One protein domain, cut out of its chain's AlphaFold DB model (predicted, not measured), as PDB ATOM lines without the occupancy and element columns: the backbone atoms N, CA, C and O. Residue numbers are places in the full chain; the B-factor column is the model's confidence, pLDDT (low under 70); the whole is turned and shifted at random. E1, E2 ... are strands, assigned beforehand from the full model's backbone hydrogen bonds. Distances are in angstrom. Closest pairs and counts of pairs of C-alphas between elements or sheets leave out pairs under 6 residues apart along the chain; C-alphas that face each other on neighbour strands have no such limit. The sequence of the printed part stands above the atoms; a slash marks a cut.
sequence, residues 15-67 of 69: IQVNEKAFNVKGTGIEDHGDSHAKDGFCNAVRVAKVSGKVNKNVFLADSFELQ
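AT A GLANCE: This is residues 15 to 67 of the 69 residues of an uncharacterized protein of bacterium TMED46 (UniProt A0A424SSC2). What is the main picture? Two strand hairpins, a short one of E1 and E2 and a longer, bent one of E3 and E4, join side by side into one sheet, which is curled like part of a barrel but left open between its edge strands E1 and E3. A long link, residues 26 to 47, holds no named element and reaches from the sheet toward one end of the longest axis. What is it made of, and how large is it? The printed part has 53 residues with no named helix and four named strands, E1, E2, E3 and E4 along the chain, which make a mixed sheet in the order E1 E2 E4 E3. The class is all strand, though 26 of the 53 printed residues, under half, are in named elements. The whole is compact, with a radius of gyration of the C-alphas of 11.0 A and spans of 31 by 21 by 17 A.

HOW THE PARTS SIT: Which strands are the inner ones, and how do they pair? The inner strands are E2, residues 20 to 25, and E4, residues 58 to 66, which are parallel neighbours. The C-alphas of Val 24 and Phe 59 face each other at 4.8 A, and N 59 and O 23 are within hydrogen-bond range at 2.8 A, as are N 61 and O 25 at 2.8 A. What is on the other side of each inner strand? E3, residues 48 to 55, is the antiparallel neighbour of E4 at 167 degrees and forms a hairpin with it; N 49 and O 65 are 2.8 A apart, and N 55 and O 58 are 2.8 A apart, both within hydrogen-bond range. E1, residues 15 to 17, is the antiparallel neighbour of E2 at 139 degrees, also a hairpin, with N 22 and O 15 within hydrogen-bond range at 2.8 A. How does the sheet curl? From edge to edge the strands' lines turn by 83 degrees and the way across the sheet turns by 125 degrees; the sheet is strongly twisted, with C-alphas up to 5.9 A off its best plane. E3 bends by 66 degrees at residue 51 and E4 by 87 degrees at residue 62. The pairing of E2 is staggered: its residues 20 to 22 pair with E1, and its residues 23 to 25 pair with E4. Which strands stay apart? E1 and E3 are apart, E1 and E4 are only just apart, their closest C-alphas at 8.1 A, and E2 and E3 are only just apart at 8.3 A.

IN THESE COORDINATES: Where are the two longer strands? E3 runs 19.4 A from C-alpha 48 at (125.988, 189.560, 187.037) to C-alpha 55. E4, with 9 residues the longest strand, runs 19.0 A from C-alpha 58 to C-alpha 66 at (126.384, 193.642, 187.857). Where are the other two? E1 covers 6.4 A from C-alpha 15, at (124.050, 183.677, 193.004), to C-alpha 17. E2 covers 16.0 A from C-alpha 20 to C-alpha 25.

THE WHOLE: How far does the whole reach? The two C-alphas farthest apart are those of Lys 38 and Lys 56, at 31.7 A, while the first and last printed C-alphas, of Ile 15 and Gln 67, are 13.4 A apart. Is it continuous, and which links are long? The printed part, residues 15 to 67 of a full chain of 69, has no cut. The link from E2 to E3 is long, with 22 residues, whereas those from E1 to E2 and from E3 to E4 are tight, with 2 residues each. How confident is the model? The mean pLDDT of the printed part is 91.0, and no printed residue is under 70.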
ATOM      1  N   ILE A  15     124.128 183.818 194.458       93.88
ATOM      2  CA  ILE A  15     124.050 183.677 193.004       93.88
ATOM      3  C   ILE A  15     123.428 182.337 192.665       93.88
ATOM      4  O   ILE A  15     123.649 181.346 193.363       93.88
ATOM      5  N   GLN A  16     122.696 182.297 191.560       94.44
ATOM      6  CA  GLN A  16     122.257 181.058 190.947       94.44
ATOM      7  C   GLN A  16     123.051 180.841 189.664       94.44
ATOM      8  O   GLN A  16     123.067 181.695 188.779       94.44
ATOM      9  N   VAL A  17     123.721 179.695 189.575       91.75
ATOM     10  CA  VAL A  17     124.427 179.265 188.367       91.75
ATOM     11  C   VAL A  17     123.755 177.987 187.892       91.75
ATOM     12  O   VAL A  17     123.702 176.997 188.627       91.75
ATOM     13  N   ASN A  18     123.219 178.024 186.672       88.25
ATOM     14  CA  ASN A  18     122.268 177.035 186.167       88.25
ATOM     15  C   ASN A  18     121.037 176.956 187.094       88.25
ATOM     16  O   ASN A  18     120.283 177.919 187.210       88.25
ATOM     17  N   GLU A  19     120.864 175.847 187.808       89.94
ATOM     18  CA  GLU A  19     119.728 175.598 188.708       89.94
ATOM     19  C   GLU A  19     120.152 175.475 190.178       89.94
ATOM     20  O   GLU A  19     119.357 175.095 191.036       89.94
ATOM     21  N   LYS A  20     121.417 175.786 190.494       91.88
ATOM     22  CA  LYS A  20     121.945 175.693 191.856       91.88
ATOM     23  C   LYS A  20     122.292 177.073 192.401       91.88
ATOM     24  O   LYS A  20     123.060 177.818 191.791       91.88
ATOM     25  N   ALA A  21     121.740 177.379 193.570       93.50
ATOM     26  CA  ALA A  21     122.045 178.587 194.315       93.50
ATOM     27  C   ALA A  21     123.245 178.378 195.253       93.50
ATOM     28  O   ALA A  21     123.414 177.311 195.855       93.50
ATOM     29  N   PHE A  22     124.071 179.409 195.377       93.25
ATOM     30  CA  PHE A  22     125.259 179.437 196.218       93.25
ATOM     31  C   PHE A  22     125.278 180.731 197.020       93.25
ATOM     32  O   PHE A  22     125.064 181.809 196.464       93.25
ATOM     33  N   ASN A  23     125.610 180.632 198.307       92.69
ATOM     34  CA  ASN A  23     125.910 181.822 199.097       92.69
ATOM     35  C   ASN A  23     127.242 182.407 198.635       92.69
ATOM     36  O   ASN A  23     128.217 181.671 198.457       92.69
ATOM     37  N   VAL A  24     127.283 183.722 198.458       93.75
ATOM     38  CA  VAL A  24     128.488 184.449 198.065       93.75
ATOM     39  C   VAL A  24     129.253 184.874 199.313       93.75
ATOM     40  O   VAL A  24     128.677 185.337 200.297       93.75
ATOM     41  N   LYS A  25     130.575 184.714 199.278       93.25
ATOM     42  CA  LYS A  25     131.510 185.339 200.217       93.25
ATOM     43  C   LYS A  25     132.566 186.120 199.453       93.25
ATOM     44  O   LYS A  25     132.932 185.731 198.352       93.25
ATOM     45  N   GLY A  26     133.077 187.181 200.071       92.19
ATOM     46  CA  GLY A  26     134.038 188.112 199.467       92.19
ATOM     47  C   GLY A  26     133.417 189.467 199.131       92.19
ATOM     48  O   GLY A  26     134.129 190.461 199.100       92.19
ATOM     49  N   THR A  27     132.095 189.520 198.976       91.69
ATOM     50  CA  THR A  27     131.320 190.756 198.831       91.69
ATOM     51  C   THR A  27     129.897 190.546 199.353       91.69
ATOM     52  O   THR A  27     129.413 189.408 199.403       91.69
ATOM     53  N   GLY A  28     129.270 191.620 199.821       89.50
ATOM     54  CA  GLY A  28     127.912 191.662 200.349       89.50
ATOM     55  C   GLY A  28     126.936 192.372 199.415       89.50
ATOM     56  O   GLY A  28     127.314 192.987 198.424       89.50
ATOM     57  N   ILE A  29     125.647 192.294 199.748       88.69
ATOM     58  CA  ILE A  29     124.589 192.939 198.959       88.69
ATOM     59  C   ILE A  29     124.774 194.465 198.932       88.69
ATOM     60  O   ILE A  29     124.684 195.075 197.871       88.69
ATOM     61  N   GLU A  30     125.083 195.048 200.092       87.12
ATOM     62  CA  GLU A  30     125.268 196.495 200.275       87.12
ATOM     63  C   GLU A  30     126.466 197.057 199.488       87.12
ATOM     64  O   GLU A  30     126.480 198.235 199.145       87.12
ATOM     65  N   ASP A  31     127.453 196.219 199.136       89.31
ATOM     66  CA  ASP A  31     128.602 196.634 198.312       89.31
ATOM     67  C   ASP A  31     128.193 196.933 196.858       89.31
ATOM     68  O   ASP A  31     128.939 197.547 196.093       89.31
ATOM     69  N   HIS A  32     127.006 196.475 196.457       86.81
ATOM     70  CA  HIS A  32     126.504 196.541 195.089       86.81
ATOM     71  C   HIS A  32     125.261 197.430 194.944       86.81
ATOM     72  O   HIS A  32     124.656 197.463 193.870       86.81
ATOM     73  N   GLY A  33     124.897 198.166 195.997       85.06
ATOM     74  CA  GLY A  33     123.763 199.086 196.032       85.06
ATOM     75  C   GLY A  33     122.847 198.844 197.230       85.06
ATOM     76  O   GLY A  33     123.093 197.973 198.057       85.06
ATOM     77  N   ASP A  34     121.766 199.618 197.308       85.00
ATOM     78  CA  ASP A  34     120.755 199.459 198.355       85.00
ATOM     79  C   ASP A  34     120.001 198.134 198.162       85.00
ATOM     80  O   ASP A  34     119.279 197.937 197.176       85.00
ATOM     81  N   SER A  35     120.166 197.212 199.111       84.25
ATOM     82  CA  SER A  35     119.529 195.893 199.066       84.25
ATOM     83  C   SER A  35     118.001 195.948 199.087       84.25
ATOM     84  O   SER A  35     117.360 195.033 198.552       84.25
ATOM     85  N   HIS A  36     117.422 197.009 199.655       85.44
ATOM     86  CA  HIS A  36     115.986 197.207 199.850       85.44
ATOM     87  C   HIS A  36     115.355 198.169 198.843       85.44
ATOM     88  O   HIS A  36     114.131 198.346 198.859       85.44
ATOM     89  N   ALA A  37     116.139 198.755 197.936       86.94
ATOM     90  CA  ALA A  37     115.594 199.510 196.817       86.94
ATOM     91  C   ALA A  37     114.619 198.642 196.004       86.94
ATOM     92  O   ALA A  37     114.674 197.409 196.038       86.94
ATOM     93  N   LYS A  38     113.725 199.267 195.228       85.19
ATOM     94  CA  LYS A  38     112.773 198.536 194.361       85.19
ATOM     95  C   LYS A  38     113.458 197.505 193.469       85.19
ATOM     96  O   LYS A  38     112.874 196.489 193.115       85.19
ATOM     97  N   ASP A  39     114.687 197.808 193.102       83.56
ATOM     98  CA  ASP A  39     115.535 197.039 192.228       83.56
ATOM     99  C   ASP A  39     116.736 196.431 192.987       83.56
ATOM    100  O   ASP A  39     117.622 195.858 192.359       83.56
ATOM    101  N   GLY A  40     116.748 196.509 194.318       85.94
ATOM    102  CA  GLY A  40     117.725 195.875 195.193       85.94
ATOM    103  C   GLY A  40     117.591 194.352 195.212       85.94
ATOM    104  O   GLY A  40     116.556 193.782 194.860       85.94
ATOM    105  N   PHE A  41     118.647 193.662 195.635       88.62
ATOM    106  CA  PHE A  41     118.741 192.198 195.539       88.62
ATOM    107  C   PHE A  41     117.751 191.430 196.425       88.62
ATOM    108  O   PHE A  41     117.467 190.260 196.156       88.62
ATOM    109  N   CYS A  42     117.204 192.059 197.471       87.19
ATOM    110  CA  CYS A  42     116.123 191.456 198.253       87.19
ATOM    111  C   CYS A  42     114.795 191.461 197.480       87.19
ATOM    112  O   CYS A  42     113.950 190.603 197.722       87.19
ATOM    113  N   ASN A  43     114.635 192.370 196.515       87.62
ATOM    114  CA  ASN A  43     113.390 192.596 195.782       87.62
ATOM    115  C   ASN A  43     113.438 192.120 194.319       87.62
ATOM    116  O   ASN A  43     112.386 191.885 193.728       87.62
ATOM    117  N   ALA A  44     114.626 191.971 193.724       89.50
ATOM    118  CA  ALA A  44     114.786 191.609 192.318       89.50
ATOM    119  C   ALA A  44     115.956 190.644 192.074       89.50
ATOM    120  O   ALA A  44     116.997 190.712 192.727       89.50
ATOM    121  N   VAL A  45     115.808 189.788 191.057       90.75
ATOM    122  CA  VAL A  45     116.903 188.977 190.506       90.75
ATOM    123  C   VAL A  45     117.594 189.761 189.394       90.75
ATOM    124  O   VAL A  45     116.943 190.360 188.537       90.75
ATOM    125  N   ARG A  46     118.928 189.761 189.408       91.62
ATOM    126  CA  ARG A  46     119.772 190.481 188.450       91.62
ATOM    127  C   ARG A  46     120.825 189.564 187.852       91.62
ATOM    128  O   ARG A  46     121.264 188.612 188.494       91.62
ATOM    129  N   VAL A  47     121.250 189.886 186.634       92.62
ATOM    130  CA  VAL A  47     122.351 189.193 185.965       92.62
ATOM    131  C   VAL A  47     123.661 189.882 186.332       92.62
ATOM    132  O   VAL A  47     123.784 191.103 186.247       92.62
ATOM    133  N   ALA A  48     124.646 189.091 186.736       93.62
ATOM    134  CA  ALA A  48     125.988 189.560 187.037       93.62
ATOM    135  C   ALA A  48     127.018 188.646 186.372       93.62
ATOM    136  O   ALA A  48     126.808 187.439 186.232       93.62
ATOM    137  N   LYS A  49     128.148 189.229 185.988       94.38
ATOM    138  CA  LYS A  49     129.347 188.505 185.596       94.38
ATOM    139  C   LYS A  49     130.214 188.329 186.836       94.38
ATOM    140  O   LYS A  49     130.606 189.303 187.473       94.38
ATOM    141  N   VAL A  50     130.501 187.081 187.186       94.44
ATOM    142  CA  VAL A  50     131.235 186.742 188.409       94.44
ATOM    143  C   VAL A  50     132.439 185.863 188.099       94.44
ATOM    144  O   VAL A  50     132.385 185.029 187.195       94.44
ATOM    145  N   SER A  51     133.512 186.039 188.865       95.81
ATOM    146  CA  SER A  51     134.695 185.171 188.843       95.81
ATOM    147  C   SER A  51     135.012 184.748 190.268       95.81
ATOM    148  O   SER A  51     134.851 185.542 191.196       95.81
ATOM    149  N   GLY A  52     135.411 183.494 190.459       95.50
ATOM    150  CA  GLY A  52     135.601 182.954 191.797       95.50
ATOM    151  C   GLY A  52     135.743 181.442 191.836       95.50
ATOM    152  O   GLY A  52     135.853 180.773 190.803       95.50
ATOM    153  N   LYS A  53     135.699 180.891 193.050       96.12
ATOM    154  CA  LYS A  53     135.785 179.447 193.306       96.12
ATOM    155  C   LYS A  53     134.585 178.964 194.103       96.12
ATOM    156  O   LYS A  53     134.210 179.561 195.106       96.12
ATOM    157  N   VAL A  54     134.025 177.826 193.706       94.44
ATOM    158  CA  VAL A  54     133.007 177.136 194.506       94.44
ATOM    159  C   VAL A  54     133.703 176.206 195.493       94.44
ATOM    160  O   VAL A  54     134.450 175.316 195.093       94.44
ATOM    161  N   ASN A  55     133.430 176.381 196.784       93.06
ATOM    162  CA  ASN A  55     133.829 175.444 197.826       93.06
ATOM    163  C   ASN A  55     132.579 174.896 198.523       93.06
ATOM    164  O   ASN A  55     131.898 175.606 199.269       93.06
ATOM    165  N   LYS A  56     132.274 173.618 198.275       88.12
ATOM    166  CA  LYS A  56     131.039 172.948 198.716       88.12
ATOM    167  C   LYS A  56     129.787 173.668 198.180       88.12
ATOM    168  O   LYS A  56     129.437 173.491 197.017       88.12
ATOM    169  N   ASN A  57     129.146 174.494 199.007       88.06
ATOM    170  CA  ASN A  57     127.927 175.246 198.679       88.06
ATOM    171  C   ASN A  57     128.116 176.771 198.800       88.06
ATOM    172  O   ASN A  57     127.140 177.518 198.817       88.06
ATOM    173  N   VAL A  58     129.365 177.235 198.892       93.00
ATOM    174  CA  VAL A  58     129.703 178.659 198.981       93.00
ATOM    175  C   VAL A  58     130.532 179.047 197.765       93.00
ATOM    176  O   VAL A  58     131.513 178.376 197.440       93.00
ATOM    177  N   PHE A  59     130.142 180.130 197.105       95.75
ATOM    178  CA  PHE A  59     130.925 180.771 196.062       95.75
ATOM    179  C   PHE A  59     131.813 181.848 196.693       95.75
ATOM    180  O   PHE A  59     131.324 182.804 197.291       95.75
ATOM    181  N   LEU A  60     133.125 181.669 196.592       95.81
ATOM    182  CA  LEU A  60     134.128 182.647 196.993       95.81
ATOM    183  C   LEU A  60     134.374 183.567 195.795       95.81
ATOM    184  O   LEU A  60     134.981 183.131 194.817       95.81
ATOM    185  N   ALA A  61     133.850 184.787 195.852       95.81
ATOM    186  CA  ALA A  61     133.945 185.760 194.775       95.81
ATOM    187  C   ALA A  61     135.309 186.460 194.784       95.81
ATOM    188  O   ALA A  61     135.703 187.044 195.792       95.81
ATOM    189  N   ASP A  62     135.983 186.430 193.635       95.44
ATOM    190  CA  ASP A  62     137.144 187.269 193.322       95.44
ATOM    191  C   ASP A  62     136.703 188.541 192.571       95.44
ATOM    192  O   ASP A  62     137.283 189.609 192.747       95.44
ATOM    193  N   SER A  63     135.652 188.444 191.743       94.12
ATOM    194  CA  SER A  63     135.032 189.589 191.069       94.12
ATOM    195  C   SER A  63     133.515 189.436 190.987       94.12
ATOM    196  O   SER A  63     133.009 188.342 190.717       94.12
ATOM    197  N   PHE A  64     132.793 190.545 191.129       94.62
ATOM    198  CA  PHE A  64     131.341 190.592 190.984       94.62
ATOM    199  C   PHE A  64     130.938 191.871 190.245       94.62
ATOM    200  O   PHE A  64     131.050 192.968 190.786       94.62
ATOM    201  N   GLU A  65     130.498 191.733 188.996       92.88
ATOM    202  CA  GLU A  65     130.106 192.857 188.143       92.88
ATOM    203  C   GLU A  65     128.654 192.703 187.693       92.88
ATOM    204  O   GLU A  65     128.310 191.852 186.869       92.88
ATOM    205  N   LEU A  66     127.791 193.557 188.233       91.44
ATOM    206  CA  LEU A  66     126.384 193.642 187.857       91.44
ATOM    207  C   LEU A  66     126.273 194.087 186.392       91.44
ATOM    208  O   LEU A  66     126.822 195.120 186.008       91.44
ATOM    209  N   GLN A  67     125.575 193.310 185.564       89.50
ATOM    210  CA  GLN A  67     125.361 193.691 184.171       89.50
ATOM    211  C   GLN A  67     124.330 194.820 184.122       89.50
ATOM    212  O   GLN A  67     123.270 194.744 184.751       89.50
TER     213      GLN A  67